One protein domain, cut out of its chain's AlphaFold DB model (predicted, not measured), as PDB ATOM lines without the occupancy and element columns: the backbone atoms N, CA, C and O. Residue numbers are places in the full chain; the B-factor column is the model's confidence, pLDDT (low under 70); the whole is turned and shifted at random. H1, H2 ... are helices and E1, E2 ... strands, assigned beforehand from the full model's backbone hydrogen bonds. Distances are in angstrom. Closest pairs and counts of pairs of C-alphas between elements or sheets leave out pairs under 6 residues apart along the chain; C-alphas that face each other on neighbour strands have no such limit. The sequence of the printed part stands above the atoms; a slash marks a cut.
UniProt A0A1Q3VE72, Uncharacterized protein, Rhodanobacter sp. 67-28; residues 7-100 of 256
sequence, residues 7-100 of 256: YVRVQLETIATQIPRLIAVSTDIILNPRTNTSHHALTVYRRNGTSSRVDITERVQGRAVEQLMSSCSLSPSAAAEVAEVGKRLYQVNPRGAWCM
ATOM      1  N   TYR A   7     -10.181 -23.310 -47.030       53.41
ATOM      2  CA  TYR A   7     -11.508 -22.710 -46.925       53.41
ATOM      3  C   TYR A   7     -12.404 -23.379 -45.868       53.41
ATOM      4  O   TYR A   7     -13.001 -22.691 -45.040       53.41
ATOM      5  N   VAL A   8     -12.479 -24.717 -45.874       56.91
ATOM      6  CA  VAL A   8     -13.236 -25.510 -44.890       56.91
ATOM      7  C   VAL A   8     -12.615 -25.334 -43.515       56.91
ATOM      8  O   VAL A   8     -13.335 -25.077 -42.560       56.91
ATOM      9  N   ARG A   9     -11.284 -25.389 -43.414       63.12
ATOM     10  CA  ARG A   9     -10.581 -25.217 -42.139       63.12
ATOM     11  C   ARG A   9     -10.927 -23.891 -41.456       63.12
ATOM     12  O   ARG A   9     -11.292 -23.915 -40.289       63.12
ATOM     13  N   VAL A  10     -10.910 -22.777 -42.192       72.75
ATOM     14  CA  VAL A  10     -11.299 -21.458 -41.654       72.75
ATOM     15  C   VAL A  10     -12.724 -21.483 -41.098       72.75
ATOM     16  O   VAL A  10     -12.969 -20.959 -40.020       72.75
ATOM     17  N   GLN A  11     -13.660 -22.140 -41.791       76.62
ATOM     18  CA  GLN A  11     -15.034 -22.272 -41.300       76.62
ATOM     19  C   GLN A  11     -15.095 -23.092 -39.997       76.62
ATOM     20  O   GLN A  11     -15.756 -22.701 -39.040       76.62
ATOM     21  N   LEU A  12     -14.393 -24.226 -39.930       71.88
ATOM     22  CA  LEU A  12     -14.372 -25.075 -38.733       71.88
ATOM     23  C   LEU A  12     -13.737 -24.351 -37.535       71.88
ATOM     24  O   LEU A  12     -14.278 -24.416 -36.433       71.88
ATOM     25  N   GLU A  13     -12.651 -23.609 -37.758       81.94
ATOM     26  CA  GLU A  13     -11.995 -22.773 -36.745       81.94
ATOM     27  C   GLU A  13     -12.952 -21.706 -36.198       81.94
ATOM     28  O   GLU A  13     -13.066 -21.565 -34.983       81.94
ATOM     29  N   THR A  14     -13.712 -21.023 -37.062       88.19
ATOM     30  CA  THR A  14     -14.725 -20.049 -36.624       88.19
ATOM     31  C   THR A  14     -15.826 -20.685 -35.770       88.19
ATOM     32  O   THR A  14     -16.278 -20.081 -34.804       88.19
ATOM     33  N   ILE A  15     -16.275 -21.908 -36.071       84.12
ATOM     34  CA  ILE A  15     -17.272 -22.573 -35.212       84.12
ATOM     35  C   ILE A  15     -16.634 -22.991 -33.877       84.12
ATOM     36  O   ILE A  15     -17.256 -22.853 -32.820       84.12
ATOM     37  N   ALA A  16     -15.391 -23.473 -33.906       81.25
ATOM     38  CA  ALA A  16     -14.671 -23.933 -32.723       81.25
ATOM     39  C   ALA A  16     -14.337 -22.805 -31.733       81.25
ATOM     40  O   ALA A  16     -14.361 -23.043 -30.526       81.25
ATOM     41  N   THR A  17     -14.068 -21.583 -32.207       90.19
ATOM     42  CA  THR A  17     -13.843 -20.424 -31.323       90.19
ATOM     43  C   THR A  17     -15.105 -20.015 -30.568       90.19
ATOM     44  O   THR A  17     -15.004 -19.516 -29.449       90.19
ATOM     45  N   GLN A  18     -16.285 -20.247 -31.153       91.06
ATOM     46  CA  GLN A  18     -17.564 -19.849 -30.567       91.06
ATOM     47  C   GLN A  18     -18.200 -20.945 -29.703       91.06
ATOM     48  O   GLN A  18     -18.857 -20.627 -28.715       91.06
ATOM     49  N   ILE A  19     -18.027 -22.231 -30.041       84.62
ATOM     50  CA  ILE A  19     -18.671 -23.349 -29.331       84.62
ATOM     51  C   ILE A  19     -17.669 -24.082 -28.429       84.62
ATOM     52  O   ILE A  19     -16.827 -24.842 -28.918       84.62
ATOM     53  N   PRO A  20     -17.800 -23.976 -27.093       76.25
ATOM     54  CA  PRO A  20     -16.924 -24.689 -26.175       76.25
ATOM     55  C   PRO A  20     -17.044 -26.206 -26.332       76.25
ATOM     56  O   PRO A  20     -18.146 -26.757 -26.415       76.25
ATOM     57  N   ARG A  21     -15.899 -26.899 -26.263       65.81
ATOM     58  CA  ARG A  21     -15.809 -28.373 -26.285       65.81
ATOM     59  C   ARG A  21     -16.372 -29.006 -27.562       65.81
ATOM     60  O   ARG A  21     -16.781 -30.168 -27.523       65.81
ATOM     61  N   LEU A  22     -16.420 -28.262 -28.662       66.31
ATOM     62  CA  LEU A  22     -16.783 -28.786 -29.972       66.31
ATOM     63  C   LEU A  22     -15.780 -29.869 -30.405       66.31
ATOM     64  O   LEU A  22     -14.574 -29.669 -30.303       66.31
ATOM     65  N   ILE A  23     -16.282 -31.015 -30.865       57.03
ATOM     66  CA  ILE A  23     -15.456 -32.132 -31.360       57.03
ATOM     67  C   ILE A  23     -15.666 -32.385 -32.847       57.03
ATOM     68  O   ILE A  23     -14.725 -32.760 -33.539       57.03
ATOM     69  N   ALA A  24     -16.873 -32.145 -33.354       55.91
ATOM     70  CA  ALA A  24     -17.179 -32.300 -34.765       55.91
ATOM     71  C   ALA A  24     -18.389 -31.453 -35.155       55.91
ATOM     72  O   ALA A  24     -19.194 -31.051 -34.309       55.91
ATOM     73  N   VAL A  25     -18.540 -31.243 -36.457       55.62
ATOM     74  CA  VAL A  25     -19.732 -30.672 -37.074       55.62
ATOM     75  C   VAL A  25     -20.142 -31.523 -38.267       55.62
ATOM     76  O   VAL A  25     -19.294 -32.081 -38.960       55.62
ATOM     77  N   SER A  26     -21.439 -31.622 -38.527       61.03
ATOM     78  CA  SER A  26     -21.952 -32.234 -39.749       61.03
ATOM     79  C   SER A  26     -23.053 -31.392 -40.364       61.03
ATOM     80  O   SER A  26     -23.817 -30.736 -39.659       61.03
ATOM     81  N   THR A  27     -23.163 -31.433 -41.678       58.22
ATOM     82  CA  THR A  27     -24.273 -30.865 -42.436       58.22
ATOM     83  C   THR A  27     -25.163 -31.991 -42.943       58.22
ATOM     84  O   THR A  27     -24.689 -33.105 -43.163       58.22
ATOM     85  N   ASP A  28     -26.466 -31.742 -43.066       55.41
ATOM     86  CA  ASP A  28     -27.392 -32.738 -43.614       55.41
ATOM     87  C   ASP A  28     -28.611 -32.092 -44.291       55.41
ATOM     88  O   ASP A  28     -28.933 -30.923 -44.063       55.41
ATOM     89  N   ILE A  29     -29.322 -32.886 -45.093       62.62
ATOM     90  CA  ILE A  29     -30.600 -32.546 -45.717       62.62
ATOM     91  C   ILE A  29     -31.704 -33.333 -45.020       62.62
ATOM     92  O   ILE A  29     -31.828 -34.549 -45.179       62.62
ATOM     93  N   ILE A  30     -32.566 -32.624 -44.304       62.62
ATOM     94  CA  ILE A  30     -33.724 -33.207 -43.641       62.62
ATOM     95  C   ILE A  30     -34.926 -33.091 -44.567       62.62
ATOM     96  O   ILE A  30     -35.386 -31.998 -44.880       62.62
ATOM     97  N   LEU A  31     -35.495 -34.225 -44.950       51.28
ATOM     98  CA  LEU A  31     -36.811 -34.263 -45.573       51.28
ATOM     99  C   LEU A  31     -37.880 -34.200 -44.483       51.28
ATOM    100  O   LEU A  31     -37.916 -35.054 -43.599       51.28
ATOM    101  N   ASN A  32     -38.767 -33.209 -44.554       54.94
ATOM    102  CA  ASN A  32     -40.007 -33.204 -43.795       54.94
ATOM    103  C   ASN A  32     -41.086 -33.924 -44.619       54.94
ATOM    104  O   ASN A  32     -41.627 -33.339 -45.561       54.94
ATOM    105  N   PRO A  33     -41.432 -35.179 -44.280       44.53
ATOM    106  CA  PRO A  33     -42.369 -35.966 -45.071       44.53
ATOM    107  C   PRO A  33     -43.810 -35.451 -44.979       44.53
ATOM    108  O   PRO A  33     -44.615 -35.774 -45.842       44.53
ATOM    109  N   ARG A  34     -44.155 -34.655 -43.953       49.19
ATOM    110  CA  ARG A  34     -45.513 -34.108 -43.790       49.19
ATOM    111  C   ARG A  34     -45.774 -32.917 -44.702       49.19
ATOM    112  O   ARG A  34     -46.896 -32.731 -45.149       49.19
ATOM    113  N   THR A  35     -44.749 -32.110 -44.951       57.62
ATOM    114  CA  THR A  35     -44.847 -30.893 -45.770       57.62
ATOM    115  C   THR A  35     -44.192 -31.050 -47.139       57.62
ATOM    116  O   THR A  35     -44.248 -30.123 -47.936       57.62
ATOM    117  N   ASN A  36     -43.564 -32.200 -47.412       57.75
ATOM    118  CA  ASN A  36     -42.749 -32.463 -48.599       57.75
ATOM    119  C   ASN A  36     -41.676 -31.385 -48.848       57.75
ATOM    120  O   ASN A  36     -41.406 -30.998 -49.981       57.75
ATOM    121  N   THR A  37     -41.079 -30.864 -47.774       57.12
ATOM    122  CA  THR A  37     -40.036 -29.835 -47.864       57.12
ATOM    123  C   THR A  37     -38.704 -30.346 -47.345       57.12
ATOM    124  O   THR A  37     -38.661 -31.027 -46.322       57.12
ATOM    125  N   SER A  38     -37.613 -29.952 -47.994       63.81
ATOM    126  CA  SER A  38     -36.260 -30.121 -47.472       63.81
ATOM    127  C   SER A  38     -35.899 -28.994 -46.496       63.81
ATOM    128  O   SER A  38     -36.363 -27.855 -46.614       63.81
ATOM    129  N   HIS A  39     -35.088 -29.335 -45.502       74.75
ATOM    130  CA  HIS A  39     -34.452 -28.414 -44.571       74.75
ATOM    131  C   HIS A  39     -32.958 -28.699 -44.548       74.75
ATOM    132  O   HIS A  39     -32.537 -29.851 -44.634       74.75
ATOM    133  N   HIS A  40     -32.166 -27.648 -44.421       82.62
ATOM    134  CA  HIS A  40     -30.721 -27.739 -44.307       82.62
ATOM    135  C   HIS A  40     -30.370 -27.790 -42.826       82.62
ATOM    136  O   HIS A  40     -30.898 -27.008 -42.036       82.62
ATOM    137  N   ALA A  41     -29.496 -28.706 -42.439       75.81
ATOM    138  CA  ALA A  41     -29.130 -28.906 -41.052       75.81
ATOM    139  C   ALA A  41     -27.638 -28.700 -40.841       75.81
ATOM    140  O   ALA A  41     -26.832 -29.149 -41.649       75.81
ATOM    141  N   LEU A  42     -27.296 -28.087 -39.713       82.31
ATOM    142  CA  LEU A  42     -25.980 -28.146 -39.093       82.31
ATOM    143  C   LEU A  42     -26.134 -28.898 -37.771       82.31
ATOM    144  O   LEU A  42     -26.949 -28.522 -36.937       82.31
ATOM    145  N   THR A  43     -25.365 -29.954 -37.553       74.00
ATOM    146  CA  THR A  43     -25.273 -30.637 -36.263       74.00
ATOM    147  C   THR A  43     -23.902 -30.378 -35.672       74.00
ATOM    148  O   THR A  43     -22.893 -30.596 -36.332       74.00
ATOM    149  N   VAL A  44     -23.867 -29.919 -34.428       72.56
ATOM    150  CA  VAL A  44     -22.637 -29.726 -33.660       72.56
ATOM    151  C   VAL A  44     -22.539 -30.820 -32.605       72.56
ATOM    152  O   VAL A  44     -23.512 -31.095 -31.900       72.56
ATOM    153  N   TYR A  45     -21.376 -31.451 -32.497       59.94
ATOM    154  CA  TYR A  45     -21.095 -32.508 -31.530       59.94
ATOM    155  C   TYR A  45     -20.115 -31.973 -30.494       59.94
ATOM    156  O   TYR A  45     -19.102 -31.368 -30.851       59.94
ATOM    157  N   ARG A  46     -20.402 -32.187 -29.209       61.94
ATOM    158  CA  ARG A  46     -19.585 -31.696 -28.093       61.94
ATOM    159  C   ARG A  46     -19.031 -32.852 -27.266       61.94
ATOM    160  O   ARG A  46     -19.689 -33.872 -27.084       61.94
ATOM    161  N   ARG A  47     -17.840 -32.664 -26.688       53.41
ATOM    162  CA  ARG A  47     -17.114 -33.675 -25.888       53.41
ATOM    163  C   ARG A  47     -17.877 -34.149 -24.640       53.41
ATOM    164  O   ARG A  47     -17.553 -35.181 -24.077       53.41
ATOM    165  N   ASN A  48     -18.906 -33.420 -24.212       57.12
ATOM    166  CA  ASN A  48     -19.807 -33.825 -23.126       57.12
ATOM    167  C   ASN A  48     -20.884 -34.845 -23.562       57.12
ATOM    168  O   ASN A  48     -21.837 -35.057 -22.819       57.12
ATOM    169  N   GLY A  49     -20.784 -35.413 -24.771       46.56
ATOM    170  CA  GLY A  49     -21.743 -36.381 -25.312       46.56
ATOM    171  C   GLY A  49     -23.032 -35.753 -25.849       46.56
ATOM    172  O   GLY A  49     -23.940 -36.472 -26.252       46.56
ATOM    173  N   THR A  50     -23.133 -34.419 -25.870       54.03
ATOM    174  CA  THR A  50     -24.319 -33.731 -26.393       54.03
ATOM    175  C   THR A  50     -24.138 -33.352 -27.858       54.03
ATOM    176  O   THR A  50     -23.092 -32.839 -28.264       54.03
ATOM    177  N   SER A  51     -25.193 -33.548 -28.645       59.50
ATOM    178  CA  SER A  51     -25.289 -33.051 -30.017       59.50
ATOM    179  C   SER A  51     -26.437 -32.061 -30.138       59.50
ATOM    180  O   SER A  51     -27.520 -32.300 -29.599       59.50
ATOM    181  N   SER A  52     -26.234 -30.979 -30.879       71.44
ATOM    182  CA  SER A  52     -27.277 -29.991 -31.149       71.44
ATOM    183  C   SER A  52     -27.449 -29.831 -32.645       71.44
ATOM    184  O   SER A  52     -26.497 -29.547 -33.362       71.44
ATOM    185  N   ARG A  53     -28.674 -30.055 -33.116       76.19
ATOM    186  CA  ARG A  53     -29.040 -29.912 -34.521       76.19
ATOM    187  C   ARG A  53     -29.755 -28.585 -34.722       76.19
ATOM    188  O   ARG A  53     -30.698 -28.279 -34.000       76.19
ATOM    189  N   VAL A  54     -29.307 -27.848 -35.724       85.00
ATOM    190  CA  VAL A  54     -29.726 -26.493 -36.056       85.00
ATOM    191  C   VAL A  54     -30.255 -26.483 -37.485       85.00
ATOM    192  O   VAL A  54     -29.592 -26.977 -38.396       85.00
ATOM    193  N   ASP A  55     -31.449 -25.936 -37.680       85.62
ATOM    194  CA  ASP A  55     -32.028 -25.685 -39.001       85.62
ATOM    195  C   ASP A  55     -31.412 -24.404 -39.580       85.62
ATOM    196  O   ASP A  55     -31.677 -23.306 -39.095       85.62
ATOM    197  N   ILE A  56     -30.581 -24.558 -40.609       86.06
ATOM    198  CA  ILE A  56     -29.871 -23.475 -41.305       86.06
ATOM    199  C   ILE A  56     -30.525 -23.123 -42.653       86.06
ATOM    200  O   ILE A  56     -29.913 -22.459 -43.490       86.06
ATOM    201  N   THR A  57     -31.769 -23.553 -42.885       83.25
ATOM    202  CA  THR A  57     -32.508 -23.241 -44.118       83.25
ATOM    203  C   THR A  57     -32.736 -21.728 -44.255       83.25
ATOM    204  O   THR A  57     -33.336 -21.105 -43.382       83.25
ATOM    205  N   GLU A  58     -32.326 -21.129 -45.380       68.44
ATOM    206  CA  GLU A  58     -32.323 -19.664 -45.577       68.44
ATOM    207  C   GLU A  58     -33.694 -18.988 -45.455       68.44
ATOM    208  O   GLU A  58     -33.780 -17.841 -45.021       68.44
ATOM    209  N   ARG A  59     -34.777 -19.701 -45.789       69.56
ATOM    210  CA  ARG A  59     -36.144 -19.153 -45.778       69.56
ATOM    211  C   ARG A  59     -36.685 -18.810 -44.385       69.56
ATOM    212  O   ARG A  59     -37.742 -18.196 -44.301       69.56
ATOM    213  N   VAL A  60     -36.011 -19.222 -43.308       64.31
ATOM    214  CA  VAL A  60     -36.435 -18.917 -41.934       64.31
ATOM    215  C   VAL A  60     -35.372 -18.068 -41.243       64.31
ATOM    216  O   VAL A  60     -34.446 -18.581 -40.616       64.31
ATOM    217  N   GLN A  61     -35.502 -16.745 -41.375       66.12
ATOM    218  CA  GLN A  61     -34.599 -15.801 -40.716       66.12
ATOM    219  C   GLN A  61     -34.666 -15.953 -39.189       66.12
ATOM    220  O   GLN A  61     -35.727 -16.207 -38.625       66.12
ATOM    221  N   GLY A  62     -33.521 -15.833 -38.515       74.56
ATOM    222  CA  GLY A  62     -33.421 -15.858 -37.049       74.56
ATOM    223  C   GLY A  62     -33.509 -17.242 -36.390       74.56
ATOM    224  O   GLY A  62     -32.874 -17.446 -35.362       74.56
ATOM    225  N   ARG A  63     -34.177 -18.235 -36.998       83.31
ATOM    226  CA  ARG A  63     -34.390 -19.560 -36.374       83.31
ATOM    227  C   ARG A  63     -33.095 -20.294 -36.021       83.31
ATOM    228  O   ARG A  63     -32.991 -20.866 -34.939       83.31
ATOM    229  N   ALA A  64     -32.109 -20.272 -36.918       86.19
ATOM    230  CA  ALA A  64     -30.801 -20.871 -36.657       86.19
ATOM    231  C   ALA A  64     -30.105 -20.203 -35.457       86.19
ATOM    232  O   ALA A  64     -29.525 -20.883 -34.613       86.19
ATOM    233  N   VAL A  65     -30.216 -18.873 -35.363       91.00
ATOM    234  CA  VAL A  65     -29.620 -18.057 -34.296       91.00
ATOM    235  C   VAL A  65     -30.276 -18.388 -32.958       91.00
ATOM    236  O   VAL A  65     -29.576 -18.710 -32.005       91.00
ATOM    237  N   GLU A  66     -31.608 -18.420 -32.895       91.38
ATOM    238  CA  GLU A  66     -32.360 -18.798 -31.690       91.38
ATOM    239  C   GLU A  66     -32.028 -20.222 -31.211       91.38
ATOM    240  O   GLU A  66     -31.846 -20.475 -30.014       91.38
ATOM    241  N   GLN A  67     -31.903 -21.172 -32.144       88.69
ATOM    242  CA  GLN A  67     -31.526 -22.553 -31.830       88.69
ATOM    243  C   GLN A  67     -30.091 -22.654 -31.314       88.69
ATOM    244  O   GLN A  67     -29.835 -23.395 -30.368       88.69
ATOM    245  N   LEU A  68     -29.151 -21.902 -31.883       90.31
ATOM    246  CA  LEU A  68     -27.764 -21.862 -31.416       90.31
ATOM    247  C   LEU A  68     -27.634 -21.173 -30.052       90.31
ATOM    248  O   LEU A  68     -26.940 -21.687 -29.176       90.31
ATOM    249  N   MET A  69     -28.352 -20.071 -29.828       92.94
ATOM    250  CA  MET A  69     -28.408 -19.403 -28.523       92.94
ATOM    251  C   MET A  69     -28.936 -20.349 -27.438       92.94
ATOM    252  O   MET A  69     -28.332 -20.471 -26.376       92.94
ATOM    253  N   SER A  70     -30.027 -21.069 -27.710       89.75
ATOM    254  CA  SER A  70     -30.636 -21.983 -26.733       89.75
ATOM    255  C   SER A  70     -29.838 -23.274 -26.516       89.75
ATOM    256  O   SER A  70     -29.641 -23.687 -25.376       89.75
ATOM    257  N   SER A  71     -29.358 -23.920 -27.582       82.88
ATOM    258  CA  SER A  71     -28.724 -25.248 -27.503       82.88
ATOM    259  C   SER A  71     -27.221 -25.216 -27.205       82.88
ATOM    260  O   SER A  71     -26.670 -26.166 -26.632       82.88
ATOM    261  N   CYS A  72     -26.559 -24.123 -27.589       83.25
ATOM    262  CA  CYS A  72     -25.115 -23.937 -27.466       83.25
ATOM    263  C   CYS A  72     -24.735 -22.775 -26.534       83.25
ATOM    264  O   CYS A  72     -23.546 -22.556 -26.329       83.25
ATOM    265  N   SER A  73     -25.717 -22.079 -25.941       86.88
ATOM    266  CA  SER A  73     -25.507 -20.961 -25.004       86.88
ATOM    267  C   SER A  73     -24.666 -19.822 -25.591       86.88
ATOM    268  O   SER A  73     -23.880 -19.191 -24.887       86.88
ATOM    269  N   LEU A  74     -24.820 -19.570 -26.893       90.94
ATOM    270  CA  LEU A  74     -24.086 -18.529 -27.612       90.94
ATOM    271  C   LEU A  74     -24.733 -17.151 -27.440       90.94
ATOM    272  O   LEU A  74     -25.949 -17.037 -27.279       90.94
ATOM    273  N   SER A  75     -23.924 -16.095 -27.537       94.19
ATOM    274  CA  SER A  75     -24.440 -14.732 -27.708       94.19
ATOM    275  C   SER A  75     -25.114 -14.580 -29.084       94.19
ATOM    276  O   SER A  75     -24.810 -15.348 -30.001       94.19
ATOM    277  N   PRO A  76     -25.990 -13.577 -29.286       93.50
ATOM    278  CA  PRO A  76     -26.631 -13.352 -30.584       93.50
ATOM    279  C   PRO A  76     -25.635 -13.175 -31.739       93.50
ATOM    280  O   PRO A  76     -25.857 -13.699 -32.829       93.50
ATOM    281  N   SER A  77     -24.518 -12.477 -31.501       92.94
ATOM    282  CA  SER A  77     -23.473 -12.268 -32.509       92.94
ATOM    283  C   SER A  77     -22.735 -13.563 -32.856       92.94
ATOM    284  O   SER A  77     -22.598 -13.880 -34.035       92.94
ATOM    285  N   ALA A  78     -22.337 -14.350 -31.852       93.06
ATOM    286  CA  ALA A  78     -21.673 -15.638 -32.055       93.06
ATOM    287  C   ALA A  78     -22.596 -16.659 -32.743       93.06
ATOM    288  O   ALA A  78     -22.176 -17.398 -33.631       93.06
ATOM    289  N   ALA A  79     -23.878 -16.679 -32.374       92.44
ATOM    290  CA  ALA A  79     -24.876 -17.543 -32.996       92.44
ATOM    291  C   ALA A  79     -25.123 -17.184 -34.471       92.44
ATOM    292  O   ALA A  79     -25.255 -18.081 -35.303       92.44
ATOM    293  N   ALA A  80     -25.157 -15.892 -34.812       93.12
ATOM    294  CA  ALA A  80     -25.258 -15.443 -36.199       93.12
ATOM    295  C   ALA A  80     -24.034 -15.863 -37.029       93.12
ATOM    296  O   ALA A  80     -24.195 -16.362 -38.143       93.12
ATOM    297  N   GLU A  81     -22.832 -15.729 -36.467       93.94
ATOM    298  CA  GLU A  81     -21.585 -16.141 -37.114       93.94
ATOM    299  C   GLU A  81     -21.550 -17.658 -37.370       93.94
ATOM    300  O   GLU A  81     -21.333 -18.088 -38.502       93.94
ATOM    301  N   VAL A  82     -21.865 -18.481 -36.363       92.38
ATOM    302  CA  VAL A  82     -21.916 -19.947 -36.511       92.38
ATOM    303  C   VAL A  82     -22.977 -20.385 -37.523       92.38
ATOM    304  O   VAL A  82     -22.729 -21.295 -38.314       92.38
ATOM    305  N   ALA A  83     -24.156 -19.754 -37.529       92.31
ATOM    306  CA  ALA A  83     -25.208 -20.072 -38.493       92.31
ATOM    307  C   ALA A  83     -24.757 -19.795 -39.934       92.31
ATOM    308  O   ALA A  83     -24.982 -20.616 -40.823       92.31
ATOM    309  N   GLU A  84     -24.104 -18.656 -40.161       92.50
ATOM    310  CA  GLU A  84     -23.602 -18.256 -41.474       92.50
ATOM    311  C   GLU A  84     -22.477 -19.179 -41.960       92.50
ATOM    312  O   GLU A  84     -22.490 -19.660 -43.092       92.50
ATOM    313  N   VAL A  85     -21.539 -19.514 -41.077       89.50
ATOM    314  CA  VAL A  85     -20.460 -20.459 -41.378       89.50
ATOM    315  C   VAL A  85     -21.003 -21.868 -41.637       89.50
ATOM    316  O   VAL A  85     -20.568 -22.542 -42.571       89.50
ATOM    317  N   GLY A  86     -22.018 -22.299 -40.886       85.19
ATOM    318  CA  GLY A  86     -22.738 -23.549 -41.126       85.19
ATOM    319  C   GLY A  86     -23.384 -23.617 -42.509       85.19
ATOM    320  O   GLY A  86     -23.319 -24.657 -43.164       85.19
ATOM    321  N   LYS A  87     -23.949 -22.504 -42.998       85.31
ATOM    322  CA  LYS A  87     -24.466 -22.409 -44.373       85.31
ATOM    323  C   LYS A  87     -23.358 -22.521 -45.411       85.31
ATOM    324  O   LYS A  87     -23.536 -23.240 -46.387       85.31
ATOM    325  N   ARG A  88     -22.212 -21.873 -45.197       77.00
ATOM    326  CA  ARG A  88     -21.050 -21.993 -46.099       77.00
ATOM    327  C   ARG A  88     -20.525 -23.425 -46.143       77.00
ATOM    328  O   ARG A  88     -20.273 -23.947 -47.224       77.00
ATOM    329  N   LEU A  89     -20.438 -24.103 -44.996       61.78
ATOM    330  CA  LEU A  89     -20.101 -25.531 -44.936       61.78
ATOM    331  C   LEU A  89     -21.132 -26.392 -45.671       61.78
ATOM    332  O   LEU A  89     -20.754 -27.303 -46.402       61.78
ATOM    333  N   TYR A  90     -22.420 -26.079 -45.529       70.44
ATOM    334  CA  TYR A  90     -23.491 -26.766 -46.246       70.44
ATOM    335  C   TYR A  90     -23.407 -26.542 -47.763       70.44
ATOM    336  O   TYR A  90     -23.584 -27.487 -48.524       70.44
ATOM    337  N   GLN A  91     -23.086 -25.329 -48.222       65.25
ATOM    338  CA  GLN A  91     -22.867 -25.027 -49.642       65.25
ATOM    339  C   GLN A  91     -21.661 -25.790 -50.211       65.25
ATOM    340  O   GLN A  91     -21.706 -26.234 -51.354       65.25
ATOM    341  N   VAL A  92     -20.605 -25.979 -49.412       54.25
ATOM    342  CA  VAL A  92     -19.449 -26.809 -49.792       54.25
ATOM    343  C   VAL A  92     -19.823 -28.289 -49.848       54.25
ATOM    344  O   VAL A  92     -19.474 -28.983 -50.801       54.25
ATOM    345  N   ASN A  93     -20.509 -28.794 -48.821       48.84
ATOM    346  CA  ASN A  93     -21.006 -30.162 -48.781       48.84
ATOM    347  C   ASN A  93     -22.309 -30.238 -47.963       48.84
ATOM    348  O   ASN A  93     -22.258 -30.142 -46.737       48.84
ATOM    349  N   PRO A  94     -23.467 -30.477 -48.602       47.12
ATOM    350  CA  PRO A  94     -24.759 -30.590 -47.918       47.12
ATOM    351  C   PRO A  94     -24.893 -31.785 -46.967       47.12
ATOM    352  O   PRO A  94     -25.815 -31.811 -46.157       47.12
ATOM    353  N   ARG A  95     -24.011 -32.786 -47.090       50.41
ATOM    354  CA  ARG A  95     -23.957 -34.003 -46.262       50.41
ATOM    355  C   ARG A  95     -22.525 -34.278 -45.796       50.41
ATOM    356  O   ARG A  95     -21.993 -35.370 -45.985       50.41
ATOM    357  N   GLY A  96     -21.859 -33.243 -45.296       46.47
ATOM    358  CA  GLY A  96     -20.478 -33.309 -44.826       46.47
ATOM    359  C   GLY A  96     -20.381 -33.605 -43.336       46.47
ATOM    360  O   GLY A  96     -21.301 -33.328 -42.573       46.47
ATOM    361  N   ALA A  97     -19.248 -34.156 -42.914       50.16
ATOM    362  CA  ALA A  97     -18.900 -34.329 -41.512       50.16
ATOM    363  C   ALA A  97     -17.414 -34.018 -41.337       50.16
ATOM    364  O   ALA A  97     -16.588 -34.458 -42.137       50.16
ATOM    365  N   TRP A  98     -17.085 -33.232 -40.317       57.12
ATOM    366  CA  TRP A  98     -15.737 -32.729 -40.088       57.12
ATOM    367  C   TRP A  98     -15.435 -32.669 -38.593       57.12
ATOM    368  O   TRP A  98     -16.211 -32.104 -37.821       57.12
ATOM    369  N   CYS A  99     -14.292 -33.215 -38.190       53.03
ATOM    370  CA  CYS A  99     -13.802 -33.144 -36.814       53.03
ATOM    371  C   CYS A  99     -13.019 -31.843 -36.577       53.03
ATOM    372  O   CYS A  99     -12.384 -31.320 -37.492       53.03
ATOM    373  N   MET A 100     -13.083 -31.314 -35.350       56.19
ATOM    374  CA  MET A 100     -12.393 -30.075 -34.954       56.19
ATOM    375  C   MET A 100     -10.944 -30.309 -34.552       56.19
ATOM    376  O   MET A 100     -10.102 -29.436 -34.741       56.19
TER     377      MET A 100
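Overview. This is residues 7 to 100 of the 256 residues of an uncharacterized protein of Rhodanobacter sp. 67-28 (UniProt A0A1Q3VE72). A twisted wall of four antiparallel strands has three helices over one face and its other face bare, and residues 32 to 37, at the tip of the long hairpin of E1 and E2, stick out. H3 crosses the strands, with H1 beside it at a shallow angle, while H2 runs along the edge strand E3. The printed part has 94 residues, with three named helices and four named strands in the order H1 E1 E2 E3 H2 H3 E4; the sheet's order is E3 E2 E1 E4, all antiparallel. The class is mixed, helices and strands, in two layers, H1, H2 and H3 being on one face of the sheet. The whole is compact, with a radius of gyration of the C-alphas of 12.3 A and spans of 35 by 25 by 24 A.

Arrangement. H1, residues 7 to 18, is on the sheet at a height of 9.9 A and runs across the strands, at 71 degrees on the local plane to E1, residues 22 to 32. E1 bends by 54 degrees at Ile 29 and forms a hairpin with E2, residues 37 to 46, with N 26 and O 43 2.8 A apart. E2 forms a hairpin with E3, residues 51 to 55, where N 54 and O 42 are 2.7 A apart; E1, E2 and E3 are a meander, each strand the antiparallel neighbour of the one before. H2, residues 63 to 72, lies over E3 and along it, at 1 degrees on the local plane and a height of 8.9 A; their closest C-alphas are those of Asp 55 and Ala 64, 5.5 A apart. H3, residues 76 to 92, runs across the strands on the same face, at a height of 9.4 A. H3 touches H2 with residues 76 to 83 alone, the closest C-alphas being those of Val 65 and Ala 79 at 4.9 A, at a steep tilt of 69 degrees, only just short of about perpendicular, opposite ways. H1 and H3 touch at a shallow tilt of 25 degrees, opposite ways, the closest C-alphas being those of Ile 15 and Val 82, 5.5 A apart. H1 and H2 are apart. E4, residues 97 to 99, is the other edge strand and the antiparallel neighbour of E1, with N 98 and O 25 2.8 A apart. In H2 and H3 every O i to N i+4 pair is within hydrogen-bond range, and in H1 7 of 8 are.

Along the chain. H1 begins at C-alpha 7, (-11.508, -22.710, -46.925), and measures 17.7 A. E1 is 27.4 A long and E2 28.5 A, from C-alpha 37 at (-40.036, -29.835, -47.864). E3 measures 13.4 A, H2 13.6 A and H3 24.5 A. E4, 7.0 A long, ends at C-alpha 99, (-13.802, -33.144, -36.814).

Size, cuts and confidence. The two C-alphas farthest apart, those of Thr 17 and Arg 34, are 36.7 A apart. The printed part has no cut and no long link. The mean pLDDT of the printed part is 72.1; 43 residues are under 70, among them residues 21 to 38 and 91 to 100.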